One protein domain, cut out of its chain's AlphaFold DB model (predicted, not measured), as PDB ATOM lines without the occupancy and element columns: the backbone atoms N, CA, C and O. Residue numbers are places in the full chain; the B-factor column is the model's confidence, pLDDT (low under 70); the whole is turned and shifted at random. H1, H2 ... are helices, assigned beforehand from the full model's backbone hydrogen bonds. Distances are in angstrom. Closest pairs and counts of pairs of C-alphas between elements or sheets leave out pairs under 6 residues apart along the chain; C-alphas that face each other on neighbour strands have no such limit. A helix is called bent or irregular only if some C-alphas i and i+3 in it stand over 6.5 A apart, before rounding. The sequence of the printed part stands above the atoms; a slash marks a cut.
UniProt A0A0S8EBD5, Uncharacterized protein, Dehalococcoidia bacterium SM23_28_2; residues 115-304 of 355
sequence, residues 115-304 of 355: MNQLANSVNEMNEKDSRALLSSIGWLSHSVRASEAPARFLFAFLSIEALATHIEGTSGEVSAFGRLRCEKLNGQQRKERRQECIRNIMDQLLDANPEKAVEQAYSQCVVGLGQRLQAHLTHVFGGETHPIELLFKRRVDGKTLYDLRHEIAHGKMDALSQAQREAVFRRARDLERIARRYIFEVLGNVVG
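What this domain is: This is residues 115 to 304 of the 355 residues of an uncharacterized protein of Dehalococcoidia bacterium SM23_28_2 (UniProt A0A0S8EBD5). Three long helical pieces, H2, H3 and H9b, the second arm of the bent helix H9, form a bundle, and the hairpin of H4 and H5 reaches away from it as an arm. H6 and H8 pack crosswise on H3, H7 touches both, and H1 sits near H2 and H9b. The printed part has 190 residues with nine named helices, H1 to H9 along the chain, and no named strand: the class is all helix. The whole is compact, with a radius of gyration of the C-alphas of 17.8 A and spans of 59 by 44 by 27 A.

Where its parts are: H1, residues 115 to 124, begins at C-alpha 115 (279.479, 265.380, 277.561). H2 is residues 127 to 145, 26.5 A; H3, 149 to 169, 29.1 A; H4, 187 to 205, 27.3 A, ending at (279.802, 279.381, 226.292); H5, 210 to 222; H6, 225 to 236; H7, 242 to 248; H8, 257 to 265. H9, residues 274 to 303, was assigned as one helix by its hydrogen bonds but is bent, C-alphas 282 and 285 being 7.1 A apart: H9a is 274 to 282, H9b 285 to 303, 26.6 A.

How they stand to each other: H2 and H3 form a hairpin, closest at the C-alphas of Ser 136 and Ser 159, 4.2 A. H9b touches H3, closest at the C-alphas of Ala 156 and Glu 288, 5.1 A, at a shallow tilt of 25 degrees. H6 is about perpendicular to H3, at 77 degrees. H4 is apart from H6. Every O i to N i+4 pair is within hydrogen-bond range in H1, H2 and H4 to H9b; H3 has 16 of 17.

The domain as a whole: The printed part has no cut. The link from H3 to H4, 17 residues, is long. Mean pLDDT is 83.3 over the printed part; residues 183 to 187 are among those under 70.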
ATOM      1  N   MET A 115     278.315 265.931 278.258       65.25
ATOM      2  CA  MET A 115     279.479 265.380 277.561       65.25
ATOM      3  C   MET A 115     279.407 263.856 277.460       65.25
ATOM      4  O   MET A 115     279.651 263.311 276.386       65.25
ATOM      5  N   ASN A 116     279.035 263.167 278.540       67.25
ATOM      6  CA  ASN A 116     278.875 261.711 278.535       67.25
ATOM      7  C   ASN A 116     277.714 261.266 277.637       67.25
ATOM      8  O   ASN A 116     277.850 260.294 276.897       67.25
ATOM      9  N   GLN A 117     276.588 261.987 277.659       70.62
ATOM     10  CA  GLN A 117     275.469 261.739 276.746       70.62
ATOM     11  C   GLN A 117     275.908 261.902 275.290       70.62
ATOM     12  O   GLN A 117     275.714 260.991 274.490       70.62
ATOM     13  N   LEU A 118     276.581 263.011 274.970       68.38
ATOM     14  CA  LEU A 118     277.107 263.266 273.635       68.38
ATOM     15  C   LEU A 118     278.093 262.173 273.202       68.38
ATOM     16  O   LEU A 118     277.987 261.669 272.087       68.38
ATOM     17  N   ALA A 119     279.024 261.779 274.073       71.81
ATOM     18  CA  ALA A 119     279.999 260.732 273.786       71.81
ATOM     19  C   ALA A 119     279.323 259.385 273.488       71.81
ATOM     20  O   ALA A 119     279.668 258.732 272.504       71.81
ATOM     21  N   ASN A 120     278.321 258.997 274.282       75.44
ATOM     22  CA  ASN A 120     277.547 257.778 274.044       75.44
ATOM     23  C   ASN A 120     276.817 257.834 272.700       75.44
ATOM     24  O   ASN A 120     276.926 256.906 271.904       75.44
ATOM     25  N   SER A 121     276.161 258.951 272.392       76.31
ATOM     26  CA  SER A 121     275.462 259.125 271.120       76.31
ATOM     27  C   SER A 121     276.395 259.123 269.912       76.31
ATOM     28  O   SER A 121     276.037 258.597 268.865       76.31
ATOM     29  N   VAL A 122     277.607 259.671 270.041       76.56
ATOM     30  CA  VAL A 122     278.636 259.591 268.993       76.56
ATOM     31  C   VAL A 122     279.127 258.151 268.810       76.56
ATOM     32  O   VAL A 122     279.365 257.741 267.675       76.56
ATOM     33  N   ASN A 123     279.236 257.370 269.889       75.25
ATOM     34  CA  ASN A 123     279.629 255.958 269.831       75.25
ATOM     35  C   ASN A 123     278.560 255.057 269.187       75.25
ATOM     36  O   ASN A 123     278.901 254.021 268.623       75.25
ATOM     37  N   GLU A 124     277.286 255.447 269.246       83.50
ATOM     38  CA  GLU A 124     276.182 254.749 268.573       83.50
ATOM     39  C   GLU A 124     276.121 255.034 267.061       83.50
ATOM     40  O   GLU A 124     275.485 254.291 266.308       83.50
ATOM     41  N   MET A 125     276.789 256.091 266.585       84.38
ATOM     42  CA  MET A 125     276.880 256.389 265.155       84.38
ATOM     43  C   MET A 125     277.800 255.395 264.441       84.38
ATOM     44  O   MET A 125     278.765 254.872 264.997       84.38
ATOM     45  N   ASN A 126     277.559 255.188 263.143       88.69
ATOM     46  CA  ASN A 126     278.527 254.459 262.328       88.69
ATOM     47  C   ASN A 126     279.866 255.220 262.259       88.69
ATOM     48  O   ASN A 126     279.911 256.449 262.322       88.69
ATOM     49  N   GLU A 127     280.955 254.477 262.058       85.31
ATOM     50  CA  GLU A 127     282.332 254.989 262.095       85.31
ATOM     51  C   GLU A 127     282.587 256.182 261.156       85.31
ATOM     52  O   GLU A 127     283.380 257.073 261.462       85.31
ATOM     53  N   LYS A 128     281.932 256.216 259.988       87.19
ATOM     54  CA  LYS A 128     282.127 257.301 259.018       87.19
ATOM     55  C   LYS A 128     281.483 258.598 259.501       87.19
ATOM     56  O   LYS A 128     282.103 259.654 259.389       87.19
ATOM     57  N   ASP A 129     280.271 258.508 260.037       88.25
ATOM     58  CA  ASP A 129     279.537 259.650 260.578       88.25
ATOM     59  C   ASP A 129     280.207 260.199 261.838       88.25
ATOM     60  O   ASP A 129     280.455 261.405 261.921       88.25
ATOM     61  N   SER A 130     280.588 259.325 262.776       83.69
ATOM     62  CA  SER A 130     281.276 259.745 264.000       83.69
ATOM     63  C   SER A 130     282.603 260.439 263.686       83.69
ATOM     64  O   SER A 130     282.876 261.522 264.205       83.69
ATOM     65  N   ARG A 131     283.400 259.899 262.752       84.00
ATOM     66  CA  ARG A 131     284.654 260.527 262.309       84.00
ATOM     67  C   ARG A 131     284.430 261.901 261.683       84.00
ATOM     68  O   ARG A 131     285.204 262.818 261.960       84.00
ATOM     69  N   ALA A 132     283.414 262.059 260.836       86.12
ATOM     70  CA  ALA A 132     283.124 263.338 260.190       86.12
ATOM     71  C   ALA A 132     282.710 264.414 261.205       86.12
ATOM     72  O   ALA A 132     283.214 265.538 261.160       86.12
ATOM     73  N   LEU A 133     281.853 264.049 262.160       86.12
ATOM     74  CA  LEU A 133     281.437 264.922 263.253       86.12
ATOM     75  C   LEU A 133     282.618 265.323 264.145       86.12
ATOM     76  O   LEU A 133     282.836 266.512 264.372       86.12
ATOM     77  N   LEU A 134     283.420 264.356 264.599       82.06
ATOM     78  CA  LEU A 134     284.598 264.624 265.428       82.06
ATOM     79  C   LEU A 134     285.633 265.482 264.690       82.06
ATOM     80  O   LEU A 134     286.245 266.359 265.296       82.06
ATOM     81  N   SER A 135     285.790 265.295 263.377       81.06
ATOM     82  CA  SER A 135     286.666 266.141 262.557       81.06
ATOM     83  C   SER A 135     286.165 267.588 262.500       81.06
ATOM     84  O   SER A 135     286.958 268.519 262.621       81.06
ATOM     85  N   SER A 136     284.851 267.791 262.367       83.81
ATOM     86  CA  SER A 136     284.225 269.118 262.418       83.81
ATOM     87  C   SER A 136     284.405 269.798 263.779       83.81
ATOM     88  O   SER A 136     284.846 270.948 263.839       83.81
ATOM     89  N   ILE A 137     284.186 269.066 264.875       82.25
ATOM     90  CA  ILE A 137     284.464 269.541 266.240       82.25
ATOM     91  C   ILE A 137     285.950 269.887 266.400       82.25
ATOM     92  O   ILE A 137     286.285 270.914 266.992       82.25
ATOM     93  N   GLY A 138     286.847 269.081 265.828       72.19
ATOM     94  CA  GLY A 138     288.282 269.355 265.784       72.19
ATOM     95  C   GLY A 138     288.597 270.693 265.116       72.19
ATOM     96  O   GLY A 138     289.308 271.515 265.697       72.19
ATOM     97  N   TRP A 139     288.020 270.967 263.943       81.69
ATOM     98  CA  TRP A 139     288.170 272.259 263.265       81.69
ATOM     99  C   TRP A 139     287.626 273.426 264.093       81.69
ATOM    100  O   TRP A 139     288.308 274.443 264.225       81.69
ATOM    101  N   LEU A 140     286.457 273.272 264.721       81.25
ATOM    102  CA  LEU A 140     285.914 274.292 265.620       81.25
ATOM    103  C   LEU A 140     286.860 274.533 266.809       81.25
ATOM    104  O   LEU A 140     287.180 275.679 267.116       81.25
ATOM    105  N   SER A 141     287.399 273.477 267.420       75.44
ATOM    106  CA  SER A 141     288.398 273.575 268.491       75.44
ATOM    107  C   SER A 141     289.672 274.300 268.035       75.44
ATOM    108  O   SER A 141     290.230 275.119 268.767       75.44
ATOM    109  N   HIS A 142     290.144 274.057 266.809       76.31
ATOM    110  CA  HIS A 142     291.254 274.819 266.230       76.31
ATOM    111  C   HIS A 142     290.900 276.293 266.001       76.31
ATOM    112  O   HIS A 142     291.738 277.151 266.270       76.31
ATOM    113  N   SER A 143     289.668 276.603 265.587       80.06
ATOM    114  CA  SER A 143     289.219 277.991 265.418       80.06
ATOM    115  C   SER A 143     289.229 278.774 266.733       80.06
ATOM    116  O   SER A 143     289.697 279.907 266.759       80.06
ATOM    117  N   VAL A 144     288.828 278.138 267.839       72.38
ATOM    118  CA  VAL A 144     288.834 278.744 269.179       72.38
ATOM    119  C   VAL A 144     290.264 278.960 269.686       72.38
ATOM    120  O   VAL A 144     290.519 279.902 270.430       72.38
ATOM    121  N   ARG A 145     291.226 278.122 269.289       66.88
ATOM    122  CA  ARG A 145     292.623 278.213 269.760       66.88
ATOM    123  C   ARG A 145     293.516 279.115 268.912       66.88
ATOM    124  O   ARG A 145     294.570 279.527 269.387       66.88
ATOM    125  N   ALA A 146     293.150 279.391 267.663       70.19
ATOM    126  CA  ALA A 146     293.996 280.172 266.766       70.19
ATOM    127  C   ALA A 146     294.159 281.624 267.262       70.19
ATOM    128  O   ALA A 146     293.204 282.229 267.744       70.19
ATOM    129  N   SER A 147     295.369 282.186 267.146       68.44
ATOM    130  CA  SER A 147     295.675 283.590 267.479       68.44
ATOM    131  C   SER A 147     295.230 284.548 266.379       68.44
ATOM    132  O   SER A 147     294.631 285.592 266.651       68.44
ATOM    133  N   GLU A 148     295.459 284.135 265.135       74.50
ATOM    134  CA  GLU A 148     295.239 284.941 263.945       74.50
ATOM    135  C   GLU A 148     293.786 284.882 263.491       74.50
ATOM    136  O   GLU A 148     293.225 283.805 263.273       74.50
ATOM    137  N   ALA A 149     293.167 286.045 263.285       78.69
ATOM    138  CA  ALA A 149     291.773 286.106 262.855       78.69
ATOM    139  C   ALA A 149     291.500 285.406 261.505       78.69
ATOM    140  O   ALA A 149     290.480 284.721 261.423       78.69
ATOM    141  N   PRO A 150     292.384 285.467 260.484       82.12
ATOM    142  CA  PRO A 150     292.216 284.678 259.262       82.12
ATOM    143  C   PRO A 150     292.208 283.165 259.510       82.12
ATOM    144  O   PRO A 150     291.421 282.449 258.893       82.12
ATOM    145  N   ALA A 151     293.034 282.674 260.440       82.06
ATOM    146  CA  ALA A 151     293.062 281.261 260.809       82.06
ATOM    147  C   ALA A 151     291.800 280.865 261.588       82.06
ATOM    148  O   ALA A 151     291.169 279.865 261.243       82.06
ATOM    149  N   ARG A 152     291.368 281.680 262.569       84.81
ATOM    150  CA  ARG A 152     290.080 281.488 263.266       84.81
ATOM    151  C   ARG A 152     288.931 281.391 262.265       84.81
ATOM    152  O   ARG A 152     288.147 280.447 262.299       84.81
ATOM    153  N   PHE A 153     288.874 282.349 261.341       90.69
ATOM    154  CA  PHE A 153     287.871 282.420 260.289       90.69
ATOM    155  C   PHE A 153     287.892 281.174 259.394       90.69
ATOM    156  O   PHE A 153     286.861 280.537 259.191       90.69
ATOM    157  N   LEU A 154     289.064 280.769 258.900       91.50
ATOM    158  CA  LEU A 154     289.182 279.604 258.027       91.50
ATOM    159  C   LEU A 154     288.780 278.306 258.740       91.50
ATOM    160  O   LEU A 154     288.019 277.519 258.180       91.50
ATOM    161  N   PHE A 155     289.243 278.085 259.973       87.12
ATOM    162  CA  PHE A 155     288.921 276.876 260.733       87.12
ATOM    163  C   PHE A 155     287.440 276.797 261.114       87.12
ATOM    164  O   PHE A 155     286.848 275.720 261.026       87.12
ATOM    165  N   ALA A 156     286.809 277.925 261.454       90.62
ATOM    166  CA  ALA A 156     285.372 277.949 261.697       90.62
ATOM    167  C   ALA A 156     284.590 277.597 260.417       90.62
ATOM    168  O   ALA A 156     283.688 276.762 260.470       90.62
ATOM    169  N   PHE A 157     284.994 278.109 259.247       94.00
ATOM    170  CA  PHE A 157     284.403 277.697 257.967       94.00
ATOM    171  C   PHE A 157     284.607 276.205 257.672       94.00
ATOM    172  O   PHE A 157     283.673 275.535 257.234       94.00
ATOM    173  N   LEU A 158     285.808 275.674 257.924       90.06
ATOM    174  CA  LEU A 158     286.132 274.267 257.674       90.06
ATOM    175  C   LEU A 158     285.306 273.311 258.533       90.06
ATOM    176  O   LEU A 158     284.934 272.248 258.043       90.06
ATOM    177  N   SER A 159     284.972 273.684 259.771       92.06
ATOM    178  CA  SER A 159     284.088 272.868 260.612       92.06
ATOM    179  C   SER A 159     282.706 272.672 259.970       92.06
ATOM    180  O   SER A 159     282.228 271.544 259.835       92.06
ATOM    181  N   ILE A 160     282.112 273.752 259.453       95.31
ATOM    182  CA  ILE A 160     280.833 273.720 258.738       95.31
ATOM    183  C   ILE A 160     280.973 272.927 257.434       95.31
ATOM    184  O   ILE A 160     280.226 271.978 257.197       95.31
ATOM    185  N   GLU A 161     281.939 273.295 256.588       93.00
ATOM    186  CA  GLU A 161     282.109 272.698 255.263       93.00
ATOM    187  C   GLU A 161     282.389 271.199 255.324       93.00
ATOM    188  O   GLU A 161     281.803 270.447 254.545       93.00
ATOM    189  N   ALA A 162     283.268 270.754 256.223       88.88
ATOM    190  CA  ALA A 162     283.650 269.352 256.325       88.88
ATOM    191  C   ALA A 162     282.443 268.472 256.673       88.88
ATOM    192  O   ALA A 162     282.205 267.458 256.013       88.88
ATOM    193  N   LEU A 163     281.647 268.891 257.661       93.19
ATOM    194  CA  LEU A 163     280.473 268.138 258.089       93.19
ATOM    195  C   LEU A 163     279.351 268.202 257.052       93.19
ATOM    196  O   LEU A 163     278.853 267.153 256.653       93.19
ATOM    197  N   ALA A 164     279.020 269.386 256.533       93.25
ATOM    198  CA  ALA A 164     278.001 269.533 255.494       93.25
ATOM    199  C   ALA A 164     278.351 268.720 254.240       93.25
ATOM    200  O   ALA A 164     277.494 268.064 253.650       93.25
ATOM    201  N   THR A 165     279.630 268.706 253.850       88.75
ATOM    202  CA  THR A 165     280.106 267.912 252.711       88.75
ATOM    203  C   THR A 165     279.980 266.421 252.970       88.75
ATOM    204  O   THR A 165     279.649 265.690 252.040       88.75
ATOM    205  N   HIS A 166     280.218 265.956 254.196       90.06
ATOM    206  CA  HIS A 166     280.020 264.552 254.542       90.06
ATOM    207  C   HIS A 166     278.537 264.173 254.550       90.06
ATOM    208  O   HIS A 166     278.151 263.191 253.915       90.06
ATOM    209  N   ILE A 167     277.696 264.977 255.209       91.38
ATOM    210  CA  ILE A 167     276.248 264.754 255.276       91.38
ATOM    211  C   ILE A 167     275.678 264.700 253.867       91.38
ATOM    212  O   ILE A 167     275.083 263.697 253.477       91.38
ATOM    213  N   GLU A 168     275.923 265.736 253.069       86.56
ATOM    214  CA  GLU A 168     275.421 265.772 251.710       86.56
ATOM    215  C   GLU A 168     276.112 264.718 250.855       86.56
ATOM    216  O   GLU A 168     275.442 264.042 250.099       86.56
ATOM    217  N   GLY A 169     277.426 264.526 250.940       77.12
ATOM    218  CA  GLY A 169     278.224 263.759 249.980       77.12
ATOM    219  C   GLY A 169     278.257 262.246 250.190       77.12
ATOM    220  O   GLY A 169     278.111 261.496 249.223       77.12
ATOM    221  N   THR A 170     278.484 261.814 251.426       76.56
ATOM    222  CA  THR A 170     278.952 260.458 251.759       76.56
ATOM    223  C   THR A 170     278.071 259.735 252.770       76.56
ATOM    224  O   THR A 170     278.181 258.512 252.875       76.56
ATOM    225  N   SER A 171     277.184 260.441 253.477       81.44
ATOM    226  CA  SER A 171     276.242 259.807 254.400       81.44
ATOM    227  C   SER A 171     275.178 258.986 253.649       81.44
ATOM    228  O   SER A 171     274.591 259.412 252.642       81.44
ATOM    229  N   GLY A 172     274.958 257.753 254.116       72.88
ATOM    230  CA  GLY A 172     273.942 256.852 253.570       72.88
ATOM    231  C   GLY A 172     272.528 257.266 253.990       72.88
ATOM    232  O   GLY A 172     272.355 257.956 254.988       72.88
ATOM    233  N   GLU A 173     271.495 256.821 253.274       70.25
ATOM    234  CA  GLU A 173     270.100 257.163 253.618       70.25
ATOM    235  C   GLU A 173     269.660 256.616 254.985       70.25
ATOM    236  O   GLU A 173     268.883 257.258 255.679       70.25
ATOM    237  N   VAL A 174     270.208 255.466 255.390       75.75
ATOM    238  CA  VAL A 174     269.947 254.812 256.690       75.75
ATOM    239  C   VAL A 174     270.880 255.341 257.792       75.75
ATOM    240  O   VAL A 174     270.825 254.907 258.937       75.75
ATOM    241  N   SER A 175     271.784 256.261 257.452       83.12
ATOM    242  CA  SER A 175     272.728 256.830 258.411       83.12
ATOM    243  C   SER A 175     272.047 257.850 259.324       83.12
ATOM    244  O   SER A 175     271.007 258.414 258.974       83.12
ATOM    245  N   ALA A 176     272.660 258.138 260.472       80.25
ATOM    246  CA  ALA A 176     272.124 259.097 261.435       80.25
ATOM    247  C   ALA A 176     271.958 260.495 260.793       80.25
ATOM    248  O   ALA A 176     270.988 261.209 261.065       80.25
ATOM    249  N   PHE A 177     272.850 260.831 259.853       88.81
ATOM    250  CA  PHE A 177     272.829 262.061 259.061       88.81
ATOM    251  C   PHE A 177     271.950 262.023 257.809       88.81
ATOM    252  O   PHE A 177     271.679 263.078 257.236       88.81
ATOM    253  N   GLY A 178     271.457 260.856 257.384       83.19
ATOM    254  CA  GLY A 178     270.727 260.703 256.121       83.19
ATOM    255  C   GLY A 178     269.491 261.604 256.015       83.19
ATOM    256  O   GLY A 178     269.181 262.107 254.936       83.19
ATOM    257  N   ARG A 179     268.833 261.875 257.149       83.88
ATOM    258  CA  ARG A 179     267.666 262.770 257.253       83.88
ATOM    259  C   ARG A 179     267.966 264.258 257.064       83.88
ATOM    260  O   ARG A 179     267.044 264.999 256.759       83.88
ATOM    261  N   LEU A 180     269.218 264.680 257.250       88.44
ATOM    262  CA  LEU A 180     269.650 266.078 257.127       88.44
ATOM    263  C   LEU A 180     270.063 266.455 255.702       88.44
ATOM    264  O   LEU A 180     270.506 267.575 255.449       88.44
ATOM    265  N   ARG A 181     269.976 265.507 254.769       86.25
ATOM    266  CA  ARG A 181     270.336 265.734 253.377       86.25
ATOM    267  C   ARG A 181     269.258 266.549 252.676       86.25
ATOM    268  O   ARG A 181     268.101 266.136 252.629       86.25
ATOM    269  N   CYS A 182     269.665 267.636 252.028       78.06
ATOM    270  CA  CYS A 182     268.784 268.426 251.168       78.06
ATOM    271  C   CYS A 182     268.324 267.637 249.944       78.06
ATOM    272  O   CYS A 182     267.185 267.768 249.502       78.06
ATOM    273  N   GLU A 183     269.213 266.811 249.387       66.88
ATOM    274  CA  GLU A 183     268.943 266.072 248.159       66.88
ATOM    275  C   GLU A 183     269.089 264.561 248.365       66.88
ATOM    276  O   GLU A 183     270.191 264.019 248.545       66.88
ATOM    277  N   LYS A 184     267.961 263.850 248.236       63.38
ATOM    278  CA  LYS A 184     267.874 262.378 248.177       63.38
ATOM    279  C   LYS A 184     268.349 261.823 246.828       63.38
ATOM    280  O   LYS A 184     267.729 260.946 246.245       63.38
ATOM    281  N   LEU A 185     269.429 262.384 246.286       63.50
ATOM    282  CA  LEU A 185     270.054 261.868 245.075       63.50
ATOM    283  C   LEU A 185     271.111 260.835 245.453       63.50
ATOM    284  O   LEU A 185     271.983 261.110 246.284       63.50
ATOM    285  N   ASN A 186     271.067 259.662 244.833       66.06
ATOM    286  CA  ASN A 186     272.126 258.668 244.959       66.06
ATOM    287  C   ASN A 186     273.389 259.100 244.178       66.06
ATOM    288  O   ASN A 186     273.392 260.090 243.441       66.06
ATOM    289  N   GLY A 187     274.498 258.372 244.351       63.75
ATOM    290  CA  GLY A 187     275.780 258.713 243.717       63.75
ATOM    291  C   GLY A 187     275.713 258.816 242.186       63.75
ATOM    292  O   GLY A 187     276.359 259.686 241.602       63.75
ATOM    293  N   GLN A 188     274.887 257.983 241.549       70.25
ATOM    294  CA  GLN A 188     274.701 257.963 240.099       70.25
ATOM    295  C   GLN A 188     273.927 259.198 239.617       70.25
ATOM    296  O   GLN A 188     274.397 259.909 238.731       70.25
ATOM    297  N   GLN A 189     272.821 259.534 240.278       72.00
ATOM    298  CA  GLN A 189     272.011 260.713 239.954       72.00
ATOM    299  C   GLN A 189     272.796 262.023 240.113       72.00
ATOM    300  O   GLN A 189     272.634 262.965 239.342       72.00
ATOM    301  N   ARG A 190     273.709 262.093 241.088       70.19
ATOM    302  CA  ARG A 190     274.602 263.254 241.261       70.19
ATOM    303  C   ARG A 190     275.601 263.394 240.127       70.19
ATOM    304  O   ARG A 190     275.917 264.511 239.721       70.19
ATOM    305  N   LYS A 191     276.129 262.266 239.645       75.62
ATOM    306  CA  LYS A 191     277.046 262.236 238.508       75.62
ATOM    307  C   LYS A 191     276.330 262.695 237.241       75.62
ATOM    308  O   LYS A 191     276.869 263.537 236.532       75.62
ATOM    309  N   GLU A 192     275.114 262.208 237.014       81.69
ATOM    310  CA  GLU A 192     274.266 262.603 235.884       81.69
ATOM    311  C   GLU A 192     273.941 264.096 235.924       81.69
ATOM    312  O   GLU A 192     274.234 264.806 234.967       81.69
ATOM    313  N   ARG A 193     273.481 264.609 237.068       77.81
ATOM    314  CA  ARG A 193     273.180 266.037 237.234       77.81
ATOM    315  C   ARG A 193     274.409 266.932 237.052       77.81
ATOM    316  O   ARG A 193     274.318 268.011 236.474       77.81
ATOM    317  N   ARG A 194     275.583 266.485 237.516       79.75
ATOM    318  CA  ARG A 194     276.849 267.194 237.280       79.75
ATOM    319  C   ARG A 194     277.203 267.218 235.796       79.75
ATOM    320  O   ARG A 194     277.602 268.261 235.292       79.75
ATOM    321  N   GLN A 195     277.069 266.086 235.109       87.06
ATOM    322  CA  GLN A 195     277.332 265.994 233.675       87.06
ATOM    323  C   GLN A 195     276.376 266.867 232.868       87.06
ATOM    324  O   GLN A 195     276.822 267.522 231.937       87.06
ATOM    325  N   GLU A 196     275.100 266.900 233.242       88.88
ATOM    326  CA  GLU A 196     274.086 267.756 232.628       88.88
ATOM    327  C   GLU A 196     274.399 269.242 232.834       88.88
ATOM    328  O   GLU A 196     274.428 269.998 231.869       88.88
ATOM    329  N   CYS A 197     274.748 269.648 234.060       84.44
ATOM    330  CA  CYS A 197     275.191 271.012 234.357       84.44
ATOM    331  C   CYS A 197     276.407 271.417 233.508       84.44
ATOM    332  O   CYS A 197     276.402 272.483 232.896       84.44
ATOM    333  N   ILE A 198     277.429 270.551 233.427       88.50
ATOM    334  CA  ILE A 198     278.618 270.804 232.599       88.50
ATOM    335  C   ILE A 198     278.207 270.951 231.133       88.50
ATOM    336  O   ILE A 198     278.622 271.910 230.494       88.50
ATOM    337  N   ARG A 199     277.374 270.041 230.611       92.50
ATOM    338  CA  ARG A 199     276.909 270.082 229.217       92.50
ATOM    339  C   ARG A 199     276.219 271.407 228.899       92.50
ATOM    340  O   ARG A 199     276.637 272.085 227.973       92.50
ATOM    341  N   ASN A 200     275.276 271.827 229.741       92.75
ATOM    342  CA  ASN A 200     274.530 273.070 229.544       92.75
ATOM    343  C   ASN A 200     275.433 274.317 229.526       92.75
ATOM    344  O   ASN A 200     275.195 275.227 228.737       92.75
ATOM    345  N   ILE A 201     276.464 274.375 230.377       90.69
ATOM    346  CA  ILE A 201     277.416 275.500 230.383       90.69
ATOM    347  C   ILE A 201     278.307 275.474 229.138       90.69
ATOM    348  O   ILE A 201     278.552 276.522 228.537       90.69
ATOM    349  N   MET A 202     278.774 274.291 228.733       91.81
ATOM    350  CA  MET A 202     279.598 274.147 227.531       91.81
ATOM    351  C   MET A 202     278.801 274.535 226.281       91.81
ATOM    352  O   MET A 202     279.290 275.335 225.493       91.81
ATOM    353  N   ASP A 203     277.550 274.094 226.153       95.06
ATOM    354  CA  ASP A 203     276.690 274.432 225.011       95.06
ATOM    355  C   ASP A 203     276.427 275.947 224.892       95.06
ATOM    356  O   ASP A 203     276.231 276.465 223.795       95.06
ATOM    357  N   GLN A 204     276.437 276.683 226.010       93.69
ATOM    358  CA  GLN A 204     276.196 278.130 226.017       93.69
ATOM    359  C   GLN A 204     277.445 278.974 225.749       93.69
ATOM    360  O   GLN A 204     277.331 280.074 225.209       93.69
ATOM    361  N   LEU A 205     278.619 278.520 226.193       93.75
ATOM    362  CA  LEU A 205     279.802 279.381 226.292       93.75
ATOM    363  C   LEU A 205     281.021 278.871 225.536       93.75
ATOM    364  O   LEU A 205     281.920 279.674 225.289       93.75
ATOM    365  N   LEU A 206     281.082 277.588 225.175       92.25
ATOM    366  CA  LEU A 206     282.304 276.984 224.644       92.25
ATOM    367  C   LEU A 206     282.755 277.644 223.339       92.25
ATOM    368  O   LEU A 206     283.927 277.981 223.215       92.25
ATOM    369  N   ASP A 207     281.827 277.897 222.416       93.38
ATOM    370  CA  ASP A 207     282.148 278.492 221.112       93.38
ATOM    371  C   ASP A 207     282.533 279.976 221.216       93.38
ATOM    372  O   ASP A 207     283.322 280.480 220.418       93.38
ATOM    373  N   ALA A 208     281.988 280.686 222.208       93.69
ATOM    374  CA  ALA A 208     282.204 282.121 222.379       93.69
ATOM    375  C   ALA A 208     283.430 282.442 223.248       93.69
ATOM    376  O   ALA A 208     284.156 283.398 222.975       93.69
ATOM    377  N   ASN A 209     283.640 281.690 224.330       93.50
ATOM    378  CA  ASN A 209     284.747 281.882 225.259       93.50
ATOM    379  C   ASN A 209     285.076 280.566 225.997       93.50
ATOM    380  O   ASN A 209     284.540 280.315 227.084       93.50
ATOM    381  N   PRO A 210     285.982 279.743 225.436       91.25
ATOM    382  CA  PRO A 210     286.319 278.432 225.983       91.25
ATOM    383  C   PRO A 210     286.877 278.475 227.410       91.25
ATOM    384  O   PRO A 210     286.496 277.652 228.241       91.25
ATOM    385  N   GLU A 211     287.751 279.439 227.725       86.50
ATOM    386  CA  GLU A 211     288.336 279.570 229.069       86.50
ATOM    387  C   GLU A 211     287.258 279.853 230.113       86.50
ATOM    388  O   GLU A 211     287.185 279.176 231.140       86.50
ATOM    389  N   LYS A 212     286.353 280.790 229.811       83.12
ATOM    390  CA  LYS A 212     285.240 281.128 230.698       83.12
ATOM    391  C   LYS A 212     284.237 279.981 230.831       83.12
ATOM    392  O   LYS A 212     283.691 279.787 231.915       83.12
ATOM    393  N   ALA A 213     284.003 279.213 229.763       87.94
ATOM    394  CA  ALA A 213     283.147 278.028 229.801       87.94
ATOM    395  C   ALA A 213     283.704 276.973 230.768       87.94
ATOM    396  O   ALA A 213     282.972 276.462 231.617       87.94
ATOM    397  N   VAL A 214     285.013 276.702 230.701       83.81
ATOM    398  CA  VAL A 214     285.693 275.757 231.598       83.81
ATOM    399  C   VAL A 214     285.707 276.270 233.039       83.81
ATOM    400  O   VAL A 214     285.373 275.516 233.953       83.81
ATOM    401  N   GLU A 215     286.028 277.546 233.260       77.94
ATOM    402  CA  GLU A 215     286.025 278.161 234.592       77.94
ATOM    403  C   GLU A 215     284.627 278.123 235.233       77.94
ATOM    404  O   GLU A 215     284.482 277.771 236.408       77.94
ATOM    405  N   GLN A 216     283.572 278.421 234.467       75.12
ATOM    406  CA  GLN A 216     282.195 278.360 234.961       75.12
ATOM    407  C   GLN A 216     281.706 276.928 235.181       75.12
ATOM    408  O   GLN A 216     281.109 276.652 236.220       75.12
ATOM    409  N   ALA A 217     281.998 275.997 234.272       82.06
ATOM    410  CA  ALA A 217     281.648 274.590 234.451       82.06
ATOM    411  C   ALA A 217     282.334 274.005 235.690       82.06
ATOM    412  O   ALA A 217     281.706 273.308 236.493       82.06
ATOM    413  N   TYR A 218     283.610 274.339 235.896       71.94
ATOM    414  CA  TYR A 218     284.341 273.946 237.087       71.94
ATOM    415  C   TYR A 218     283.739 274.594 238.337       71.94
ATOM    416  O   TYR A 218     283.324 273.881 239.245       71.94
ATOM    417  N   SER A 219     283.599 275.919 238.385       64.00
ATOM    418  CA  SER A 219     283.120 276.622 239.584       64.00
ATOM    419  C   SER A 219     281.676 276.267 239.976       64.00
ATOM    420  O   SER A 219     281.386 276.060 241.154       64.00
ATOM    421  N   GLN A 220     280.768 276.139 239.008       68.62
ATOM    422  CA  GLN A 220     279.337 275.960 239.272       68.62
ATOM    423  C   GLN A 220     278.936 274.488 239.375       68.62
ATOM    424  O   GLN A 220     278.207 274.104 240.289       68.62
ATOM    425  N   CYS A 221     279.435 273.639 238.474       74.06
ATOM    426  CA  CYS A 221     279.012 272.241 238.411       74.06
ATOM    427  C   CYS A 221     279.932 271.312 239.208       74.06
ATOM    428  O   CYS A 221     279.480 270.299 239.748       74.06
ATOM    429  N   VAL A 222     281.224 271.640 239.304       65.12
ATOM    430  CA  VAL A 222     282.212 270.827 240.032       65.12
ATOM    431  C   VAL A 222     282.450 271.376 241.445       65.12
ATOM    432  O   VAL A 222     282.457 270.594 242.398       65.12
ATOM    433  N   VAL A 223     282.550 272.701 241.596       57.78
ATOM    434  CA  VAL A 223     282.805 273.445 242.848       57.78
ATOM    435  C   VAL A 223     281.522 274.061 243.426       57.78
ATOM    436  O   VAL A 223     281.580 274.860 244.355       57.78
ATOM    437  N   GLY A 224     280.333 273.602 243.010       67.69
ATOM    438  CA  GLY A 224     279.025 273.983 243.581       67.69
ATOM    439  C   GLY A 224     278.839 273.676 245.083       67.69
ATOM    440  O   GLY A 224     277.720 273.629 245.589       67.69
ATOM    441  N   LEU A 225     279.926 273.422 245.818       71.94
ATOM    442  CA  LEU A 225     280.021 273.421 247.268       71.94
ATOM    443  C   LEU A 225     279.336 274.644 247.885       71.94
ATOM    444  O   LEU A 225     278.564 274.440 248.803       71.94
ATOM    445  N   GLY A 226     279.528 275.859 247.360       81.56
ATOM    446  CA  GLY A 226     278.917 277.067 247.930       81.56
ATOM    447  C   GLY A 226     277.385 277.030 247.928       81.56
ATOM    448  O   GLY A 226     276.761 277.198 248.970       81.56
ATOM    449  N   GLN A 227     276.770 276.718 246.782       82.00
ATOM    450  CA  GLN A 227     275.309 276.611 246.668       82.00
ATOM    451  C   GLN A 227     274.750 275.427 247.463       82.00
ATOM    452  O   GLN A 227     273.734 275.567 248.142       82.00
ATOM    453  N   ARG A 228     275.420 274.266 247.424       83.38
ATOM    454  CA  ARG A 228     275.018 273.096 248.222       83.38
ATOM    455  C   ARG A 228     275.126 273.365 249.715       83.38
ATOM    456  O   ARG A 228     274.225 273.003 250.455       83.38
ATOM    457  N   LEU A 229     276.201 274.018 250.149       90.00
ATOM    458  CA  LEU A 229     276.410 274.416 251.534       90.00
ATOM    459  C   LEU A 229     275.342 275.417 251.966       90.00
ATOM    460  O   LEU A 229     274.763 275.263 253.032       90.00
ATOM    461  N   GLN A 230     275.028 276.399 251.122       91.12
ATOM    462  CA  GLN A 230     273.962 277.355 251.386       91.12
ATOM    463  C   GLN A 230     272.597 276.665 251.533       91.12
ATOM    464  O   GLN A 230     271.869 276.952 252.484       91.12
ATOM    465  N   ALA A 231     272.254 275.744 250.626       88.50
ATOM    466  CA  ALA A 231     271.022 274.961 250.704       88.50
ATOM    467  C   ALA A 231     270.986 274.095 251.973       88.50
ATOM    468  O   ALA A 231     270.006 274.139 252.714       88.50
ATOM    469  N   HIS A 232     272.088 273.401 252.267       91.50
ATOM    470  CA  HIS A 232     272.257 272.582 253.465       91.50
ATOM    471  C   HIS A 232     272.047 273.380 254.747       91.50
ATOM    472  O   HIS A 232     271.236 273.007 255.589       91.50
ATOM    473  N   LEU A 233     272.717 274.522 254.878       93.44
ATOM    474  CA  LEU A 233     272.565 275.376 256.048       93.44
ATOM    475  C   LEU A 233     271.146 275.939 256.153       93.44
ATOM    476  O   LEU A 233     270.608 276.005 257.251       93.44
ATOM    477  N   THR A 234     270.508 276.285 255.031       92.06
ATOM    478  CA  THR A 234     269.111 276.755 255.033       92.06
ATOM    479  C   THR A 234     268.162 275.677 255.561       92.06
ATOM    480  O   THR A 234     267.242 275.985 256.318       92.06
ATOM    481  N   HIS A 235     268.400 274.416 255.187       90.62
ATOM    482  CA  HIS A 235     267.631 273.271 255.666       90.62
ATOM    483  C   HIS A 235     267.859 273.004 257.160       90.62
ATOM    484  O   HIS A 235     266.889 272.902 257.907       90.62
ATOM    485  N   VAL A 236     269.119 272.950 257.607       91.38
ATOM    486  CA  VAL A 236     269.474 272.650 259.007       91.38
ATOM    487  C   VAL A 236     269.020 273.750 259.968       91.38
ATOM    488  O   VAL A 236     268.514 273.438 261.038       91.38
ATOM    489  N   PHE A 237     269.126 275.026 259.587       91.56
ATOM    490  CA  PHE A 237     268.666 276.149 260.416       91.56
ATOM    491  C   PHE A 237     267.154 276.420 260.325       91.56
ATOM    492  O   PHE A 237     266.692 277.467 260.774       91.56
ATOM    493  N   GLY A 238     266.365 275.525 259.717       85.69
ATOM    494  CA  GLY A 238     264.901 275.612 259.740       85.69
ATOM    495  C   GLY A 238     264.323 276.896 259.133       85.69
ATOM    496  O   GLY A 238     263.264 277.352 259.555       85.69
ATOM    497  N   GLY A 239     265.009 277.500 258.156       77.50
ATOM    498  CA  GLY A 239     264.574 278.742 257.507       77.50
ATOM    499  C   GLY A 239     265.057 280.039 258.163       77.50
ATOM    500  O   GLY A 239     264.741 281.115 257.651       77.50
ATOM    501  N   GLU A 240     265.858 279.985 259.232       87.94
ATOM    502  CA  GLU A 240     266.506 281.189 259.754       87.94
ATOM    503  C   GLU A 240     267.478 281.782 258.726       87.94
ATOM    504  O   GLU A 240     268.408 281.128 258.244       87.94
ATOM    505  N   THR A 241     267.280 283.057 258.388       89.75
ATOM    506  CA  THR A 241     268.027 283.687 257.297       89.75
ATOM    507  C   THR A 241     269.345 284.302 257.738       89.75
ATOM    508  O   THR A 241     270.211 284.499 256.888       89.75
ATOM    509  N   HIS A 242     269.542 284.582 259.032       91.56
ATOM    510  CA  HIS A 242     270.702 285.341 259.505       91.56
ATOM    511  C   HIS A 242     272.055 284.679 259.171       91.56
ATOM    512  O   HIS A 242     272.890 285.354 258.555       91.56
ATOM    513  N   PRO A 243     272.291 283.380 259.465       92.00
ATOM    514  CA  PRO A 243     273.542 282.720 259.083       92.00
ATOM    515  C   PRO A 243     273.764 282.738 257.565       92.00
ATOM    516  O   PRO A 243     274.868 282.988 257.084       92.00
ATOM    517  N   ILE A 244     272.697 282.541 256.793       94.00
ATOM    518  CA  ILE A 244     272.750 282.497 255.328       94.00
ATOM    519  C   ILE A 244     273.070 283.873 254.741       94.00
ATOM    520  O   ILE A 244     273.896 284.001 253.837       94.00
ATOM    521  N   GLU A 245     272.435 284.916 255.266       93.06
ATOM    522  CA  GLU A 245     272.681 286.298 254.879       93.06
ATOM    523  C   GLU A 245     274.117 286.712 255.166       93.06
ATOM    524  O   GLU A 245     274.758 287.319 254.304       93.06
ATOM    525  N   LEU A 246     274.633 286.369 256.348       93.25
ATOM    526  CA  LEU A 246     275.984 286.735 256.743       93.25
ATOM    527  C   LEU A 246     277.041 286.068 255.857       93.25
ATOM    528  O   LEU A 246     277.967 286.745 255.411       93.25
ATOM    529  N   LEU A 247     276.900 284.767 255.593       93.75
ATOM    530  CA  LEU A 247     277.921 283.994 254.885       93.75
ATOM    531  C   LEU A 247     277.878 284.181 253.362       93.75
ATOM    532  O   LEU A 247     278.937 284.270 252.739       93.75
ATOM    533  N   PHE A 248     276.677 284.272 252.774       93.25
ATOM    534  CA  PHE A 248     276.485 284.166 251.319       93.25
ATOM    535  C   PHE A 248     275.842 285.389 250.653       93.25
ATOM    536  O   PHE A 248     275.797 285.440 249.425       93.25
ATOM    537  N   LYS A 249     275.313 286.369 251.403       91.62
ATOM    538  CA  LYS A 249     274.625 287.531 250.797       91.62
ATOM    539  C   LYS A 249     275.303 288.863 251.082       91.62
ATOM    540  O   LYS A 249     275.400 289.691 250.177       91.62
ATOM    541  N   ARG A 250     275.769 289.095 252.312       90.94
ATOM    542  CA  ARG A 250     276.467 290.334 252.677       90.94
ATOM    543  C   ARG A 250     277.800 290.411 251.946       90.94
ATOM    544  O   ARG A 250     278.594 289.477 252.014       90.94
ATOM    545  N   ARG A 251     278.031 291.531 251.260       92.62
ATOM    546  CA  ARG A 251     279.237 291.765 250.461       92.62
ATOM    547  C   ARG A 251     280.100 292.865 251.063       92.62
ATOM    548  O   ARG A 251     279.577 293.870 251.536       92.62
ATOM    549  N   VAL A 252     281.410 292.676 250.985       89.00
ATOM    550  CA  VAL A 252     282.449 293.667 251.270       89.00
ATOM    551  C   VAL A 252     283.343 293.728 250.042       89.00
ATOM    552  O   VAL A 252     283.878 292.706 249.613       89.00
ATOM    553  N   ASP A 253     283.437 294.906 249.425       90.44
ATOM    554  CA  ASP A 253     284.120 295.106 248.141       90.44
ATOM    555  C   ASP A 253     283.705 294.063 247.087       90.44
ATOM    556  O   ASP A 253     284.525 293.393 246.463       90.44
ATOM    557  N   GLY A 254     282.390 293.860 246.951       89.69
ATOM    558  CA  GLY A 254     281.807 292.932 245.982       89.69
ATOM    559  C   GLY A 254     281.899 291.443 246.340       89.69
ATOM    560  O   GLY A 254     281.230 290.653 245.671       89.69
ATOM    561  N   LYS A 255     282.628 291.053 247.395       90.50
ATOM    562  CA  LYS A 255     282.829 289.654 247.817       90.50
ATOM    563  C   LYS A 255     282.041 289.304 249.076       90.50
ATOM    564  O   LYS A 255     281.964 290.104 250.005       90.50
ATOM    565  N   THR A 256     281.460 288.112 249.122       94.44
ATOM    566  CA  THR A 256     280.823 287.549 250.324       94.44
ATOM    567  C   THR A 256     281.863 286.963 251.280       94.44
ATOM    568  O   THR A 256     283.017 286.769 250.898       94.44
ATOM    569  N   LEU A 257     281.483 286.637 252.521       93.69
ATOM    570  CA  LEU A 257     282.406 285.947 253.437       93.69
ATOM    571  C   LEU A 257     282.824 284.573 252.900       93.69
ATOM    572  O   LEU A 257     283.973 284.177 253.084       93.69
ATOM    573  N   TYR A 258     281.929 283.873 252.200       93.25
ATOM    574  CA  TYR A 258     282.273 282.628 251.517       93.25
ATOM    575  C   TYR A 258     283.336 282.841 250.426       93.25
ATOM    576  O   TYR A 258     284.314 282.095 250.361       93.25
ATOM    577  N   ASP A 259     283.203 283.904 249.625       90.50
ATOM    578  CA  ASP A 259     284.198 284.250 248.600       90.50
ATOM    579  C   ASP A 259     285.553 284.589 249.239       90.50
ATOM    580  O   ASP A 259     286.595 284.123 248.785       90.50
ATOM    581  N   LEU A 260     285.555 285.354 250.337       91.00
ATOM    582  CA  LEU A 260     286.782 285.679 251.073       91.00
ATOM    583  C   LEU A 260     287.446 284.429 251.652       91.00
ATOM    584  O   LEU A 260     288.666 284.294 251.581       91.00
ATOM    585  N   ARG A 261     286.660 283.478 252.169       91.31
ATOM    586  CA  ARG A 261     287.177 282.176 252.602       91.31
ATOM    587  C   ARG A 261     287.847 281.428 251.455       91.31
ATOM    588  O   ARG A 261     288.911 280.848 251.666       91.31
ATOM    589  N   HIS A 262     287.243 281.428 250.270       86.50
ATOM    590  CA  HIS A 262     287.801 280.760 249.098       86.50
ATOM    591  C   HIS A 262     289.167 281.354 248.719       86.50
ATOM    592  O   HIS A 262     290.134 280.618 248.547       86.50
ATOM    593  N   GLU A 263     289.287 282.682 248.699       83.94
ATOM    594  CA  GLU A 263     290.553 283.370 248.408       83.94
ATOM    595  C   GLU A 263     291.638 283.070 249.456       83.94
ATOM    596  O   GLU A 263     292.778 282.760 249.099       83.94
ATOM    597  N   ILE A 264     291.283 283.098 250.747       83.44
ATOM    598  CA  ILE A 264     292.210 282.775 251.846       83.44
ATOM    599  C   ILE A 264     292.706 281.331 251.725       83.44
ATOM    600  O   ILE A 264     293.905 281.085 251.845       83.44
ATOM    601  N   ALA A 265     291.810 280.378 251.451       77.56
ATOM    602  CA  ALA A 265     292.162 278.965 251.302       77.56
ATOM    603  C   ALA A 265     293.136 278.711 250.136       77.56
ATOM    604  O   ALA A 265     293.909 277.756 250.179       77.56
ATOM    605  N   HIS A 266     293.136 279.579 249.122       78.25
ATOM    606  CA  HIS A 266     294.064 279.531 247.991       78.25
ATOM    607  C   HIS A 266     295.331 280.380 248.189       78.25
ATOM    608  O   HIS A 266     296.066 280.613 247.233       78.25
ATOM    609  N   GLY A 267     295.602 280.840 249.416       74.94
ATOM    610  CA  GLY A 267     296.816 281.587 249.753       74.94
ATOM    611  C   GLY A 267     296.825 283.031 249.247       74.94
ATOM    612  O   GLY A 267     297.856 283.691 249.300       74.94
ATOM    613  N   LYS A 268     295.687 283.562 248.784       80.88
ATOM    614  CA  LYS A 268     295.582 284.916 248.219       80.88
ATOM    615  C   LYS A 268     295.281 285.976 249.282       80.88
ATOM    616  O   LYS A 268     294.571 286.943 249.017       80.88
ATOM    617  N   MET A 269     295.802 285.800 250.497       76.00
ATOM    618  CA  MET A 269     295.534 286.711 251.619       76.00
ATOM    619  C   MET A 269     296.096 288.114 251.347       76.00
ATOM    620  O   MET A 269     295.407 289.107 251.572       76.00
ATOM    621  N   ASP A 270     297.283 288.192 250.742       73.94
ATOM    622  CA  ASP A 270     297.935 289.460 250.386       73.94
ATOM    623  C   ASP A 270     297.210 290.226 249.269       73.94
ATOM    624  O   ASP A 270     297.367 291.438 249.137       73.94
ATOM    625  N   ALA A 271     296.379 289.533 248.483       79.00
ATOM    626  CA  ALA A 271     295.568 290.132 247.424       79.00
ATOM    627  C   ALA A 271     294.230 290.700 247.938       79.00
ATOM    628  O   ALA A 271     293.481 291.298 247.164       79.00
ATOM    629  N   LEU A 272     293.906 290.506 249.222       81.75
ATOM    630  CA  LEU A 272     292.697 291.060 249.823       81.75
ATOM    631  C   LEU A 272     292.860 292.556 250.115       81.75
ATOM    632  O   LEU A 272     293.870 293.007 250.669       81.75
ATOM    633  N   SER A 273     291.813 293.332 249.824       84.69
ATOM    634  CA  SER A 273     291.760 294.741 250.220       84.69
ATOM    635  C   SER A 273     291.826 294.881 251.747       84.69
ATOM    636  O   SER A 273     291.547 293.946 252.504       84.69
ATOM    637  N   GLN A 274     292.183 296.070 252.239       81.06
ATOM    638  CA  GLN A 274     292.162 296.340 253.680       81.06
ATOM    639  C   GLN A 274     290.755 296.145 254.271       81.06
ATOM    640  O   GLN A 274     290.622 295.548 255.336       81.06
ATOM    641  N   ALA A 275     289.703 296.568 253.561       83.56
ATOM    642  CA  ALA A 275     288.321 296.389 254.002       83.56
ATOM    643  C   ALA A 275     287.918 294.905 254.065       83.56
ATOM    644  O   ALA A 275     287.226 294.493 254.996       83.56
ATOM    645  N   GLN A 276     288.388 294.081 253.124       86.62
ATOM    646  CA  GLN A 276     288.163 292.633 253.133       86.62
ATOM    647  C   GLN A 276     288.886 291.946 254.300       86.62
ATOM    648  O   GLN A 276     288.289 291.106 254.976       86.62
ATOM    649  N   ARG A 277     290.138 292.328 254.586       81.44
ATOM    650  CA  ARG A 277     290.890 291.823 255.751       81.44
ATOM    651  C   ARG A 277     290.220 292.207 257.070       81.44
ATOM    652  O   ARG A 277     290.037 291.353 257.935       81.44
ATOM    653  N   GLU A 278     289.768 293.452 257.186       81.69
ATOM    654  CA  GLU A 278     289.027 293.933 258.355       81.69
ATOM    655  C   GLU A 278     287.686 293.200 258.522       81.69
ATOM    656  O   GLU A 278     287.293 292.846 259.635       81.69
ATOM    657  N   ALA A 279     286.987 292.911 257.421       85.25
ATOM    658  CA  ALA A 279     285.755 292.130 257.455       85.25
ATOM    659  C   ALA A 279     285.995 290.708 257.977       85.25
ATOM    660  O   ALA A 279     285.244 290.244 258.832       85.25
ATOM    661  N   VAL A 280     287.058 290.040 257.522       85.56
ATOM    662  CA  VAL A 280     287.470 288.725 258.041       85.56
ATOM    663  C   VAL A 280     287.776 288.812 259.535       85.56
ATOM    664  O   VAL A 280     287.260 288.007 260.312       85.56
ATOM    665  N   PHE A 281     288.540 289.825 259.953       82.69
ATOM    666  CA  PHE A 281     288.900 290.034 261.353       82.69
ATOM    667  C   PHE A 281     287.668 290.194 262.253       82.69
ATOM    668  O   PHE A 281     287.504 289.465 263.233       82.69
ATOM    669  N   ARG A 282     286.752 291.098 261.885       82.94
ATOM    670  CA  ARG A 282     285.544 291.388 262.672       82.94
ATOM    671  C   ARG A 282     284.544 290.236 262.690       82.94
ATOM    672  O   ARG A 282     283.828 290.078 263.674       82.94
ATOM    673  N   ARG A 283     284.468 289.445 261.614       87.06
ATOM    674  CA  ARG A 283     283.457 288.385 261.444       87.06
ATOM    675  C   ARG A 283     283.921 286.996 261.870       87.06
ATOM    676  O   ARG A 283     283.095 286.089 261.910       87.06
ATOM    677  N   ALA A 284     285.189 286.816 262.244       84.50
ATOM    678  CA  ALA A 284     285.704 285.528 262.714       84.50
ATOM    679  C   ALA A 284     284.888 284.951 263.889       84.50
ATOM    680  O   ALA A 284     284.575 283.762 263.893       84.50
ATOM    681  N   ARG A 285     284.474 285.793 264.848       78.44
ATOM    682  CA  ARG A 285     283.638 285.366 265.988       78.44
ATOM    683  C   ARG A 285     282.207 285.020 265.593       78.44
ATOM    684  O   ARG A 285     281.653 284.053 266.107       78.44
ATOM    685  N   ASP A 286     281.612 285.799 264.693       85.38
ATOM    686  CA  ASP A 286     280.263 285.516 264.192       85.38
ATOM    687  C   ASP A 286     280.237 284.151 263.492       85.38
ATOM    688  O   ASP A 286     279.326 283.352 263.697       85.38
ATOM    689  N   LEU A 287     281.283 283.852 262.721       90.31
ATOM    690  CA  LEU A 287     281.435 282.569 262.052       90.31
ATOM    691  C   LEU A 287     281.660 281.411 263.035       90.31
ATOM    692  O   LEU A 287     281.058 280.358 262.854       90.31
ATOM    693  N   GLU A 288     282.467 281.594 264.085       86.06
ATOM    694  CA  GLU A 288     282.620 280.591 265.151       86.06
ATOM    695  C   GLU A 288     281.269 280.267 265.810       86.06
ATOM    696  O   GLU A 288     280.931 279.097 266.003       86.06
ATOM    697  N   ARG A 289     280.458 281.292 266.107       83.25
ATOM    698  CA  ARG A 289     279.107 281.119 266.666       83.25
ATOM    699  C   ARG A 289     278.195 280.342 265.725       83.25
ATOM    700  O   ARG A 289     277.527 279.410 266.167       83.25
ATOM    701  N   ILE A 290     278.200 280.680 264.434       91.19
ATOM    702  CA  ILE A 290     277.428 279.950 263.420       91.19
ATOM    703  C   ILE A 290     277.894 278.497 263.327       91.19
ATOM    704  O   ILE A 290     277.057 277.602 263.273       91.19
ATOM    705  N   ALA A 291     279.203 278.247 263.342       91.19
ATOM    706  CA  ALA A 291     279.769 276.906 263.274       91.19
ATOM    707  C   ALA A 291     279.373 276.041 264.474       91.19
ATOM    708  O   ALA A 291     278.893 274.920 264.306       91.19
ATOM    709  N   ARG A 292     279.514 276.585 265.686       84.81
ATOM    710  CA  ARG A 292     279.082 275.932 266.924       84.81
ATOM    711  C   ARG A 292     277.598 275.596 266.871       84.81
ATOM    712  O   ARG A 292     277.220 274.453 267.113       84.81
ATOM    713  N   ARG A 293     276.772 276.579 266.513       87.69
ATOM    714  CA  ARG A 293     275.331 276.386 266.398       87.69
ATOM    715  C   ARG A 293     274.992 275.330 265.354       87.69
ATOM    716  O   ARG A 293     274.214 274.441 265.648       87.69
ATOM    717  N   TYR A 294     275.610 275.374 264.178       93.25
ATOM    718  CA  TYR A 294     275.412 274.375 263.132       93.25
ATOM    719  C   TYR A 294     275.681 272.947 263.633       93.25
ATOM    720  O   TYR A 294     274.857 272.064 263.417       93.25
ATOM    721  N   ILE A 295     276.788 272.721 264.351       88.88
ATOM    722  CA  ILE A 295     277.098 271.407 264.938       88.88
ATOM    723  C   ILE A 295     276.025 270.991 265.953       88.88
ATOM    724  O   ILE A 295     275.594 269.839 265.934       88.88
ATOM    725  N   PHE A 296     275.563 271.913 266.803       84.00
ATOM    726  CA  PHE A 296     274.485 271.633 267.754       84.00
ATOM    727  C   PHE A 296     273.157 271.313 267.069       84.00
ATOM    728  O   PHE A 296     272.508 270.353 267.465       84.00
ATOM    729  N   GLU A 297     272.770 272.045 266.024       88.62
ATOM    730  CA  GLU A 297     271.553 271.762 265.254       88.62
ATOM    731  C   GLU A 297     271.641 270.383 264.595       88.62
ATOM    732  O   GLU A 297     270.699 269.595 264.668       88.62
ATOM    733  N   VAL A 298     272.792 270.040 264.003       89.94
ATOM    734  CA  VAL A 298     273.028 268.699 263.451       89.94
ATOM    735  C   VAL A 298     272.874 267.640 264.544       89.94
ATOM    736  O   VAL A 298     272.134 266.679 264.357       89.94
ATOM    737  N   LEU A 299     273.522 267.817 265.696       83.50
ATOM    738  CA  LEU A 299     273.448 266.880 266.819       83.50
ATOM    739  C   LEU A 299     272.036 266.744 267.386       83.50
ATOM    740  O   LEU A 299     271.568 265.624 267.560       83.50
ATOM    741  N   GLY A 300     271.338 267.850 267.635       82.75
ATOM    742  CA  GLY A 300     269.974 267.850 268.157       82.75
ATOM    743  C   GLY A 300     269.015 267.145 267.206       82.75
ATOM    744  O   GLY A 300     268.254 266.269 267.620       82.75
ATOM    745  N   ASN A 301     269.135 267.422 265.904       83.75
ATOM    746  CA  ASN A 301     268.348 266.727 264.896       83.75
ATOM    747  C   ASN A 301     268.688 265.240 264.819       83.75
ATOM    748  O   ASN A 301     267.787 264.460 264.549       83.75
ATOM    749  N   VAL A 302     269.947 264.837 265.028       82.81
ATOM    750  CA  VAL A 302     270.439 263.468 264.785       82.81
ATOM    751  C   VAL A 302     270.344 262.557 266.007       82.81
ATOM    752  O   VAL A 302     270.136 261.355 265.860       82.81
ATOM    753  N   VAL A 303     270.464 263.114 267.200       72.75
ATOM    754  CA  VAL A 303     270.519 262.371 268.458       72.75
ATOM    755  C   VAL A 303     269.224 262.545 269.257       72.75
ATOM    756  O   VAL A 303     268.900 261.718 270.101       72.75
ATOM    757  N   GLY A 304     268.436 263.591 268.985       66.12
ATOM    758  CA  GLY A 304     267.235 263.894 269.767       66.12
ATOM    759  C   GLY A 304     267.542 264.392 271.182       66.12
ATOM    760  O   GLY A 304     266.622 264.595 271.970       66.12
TER     761      GLY A 304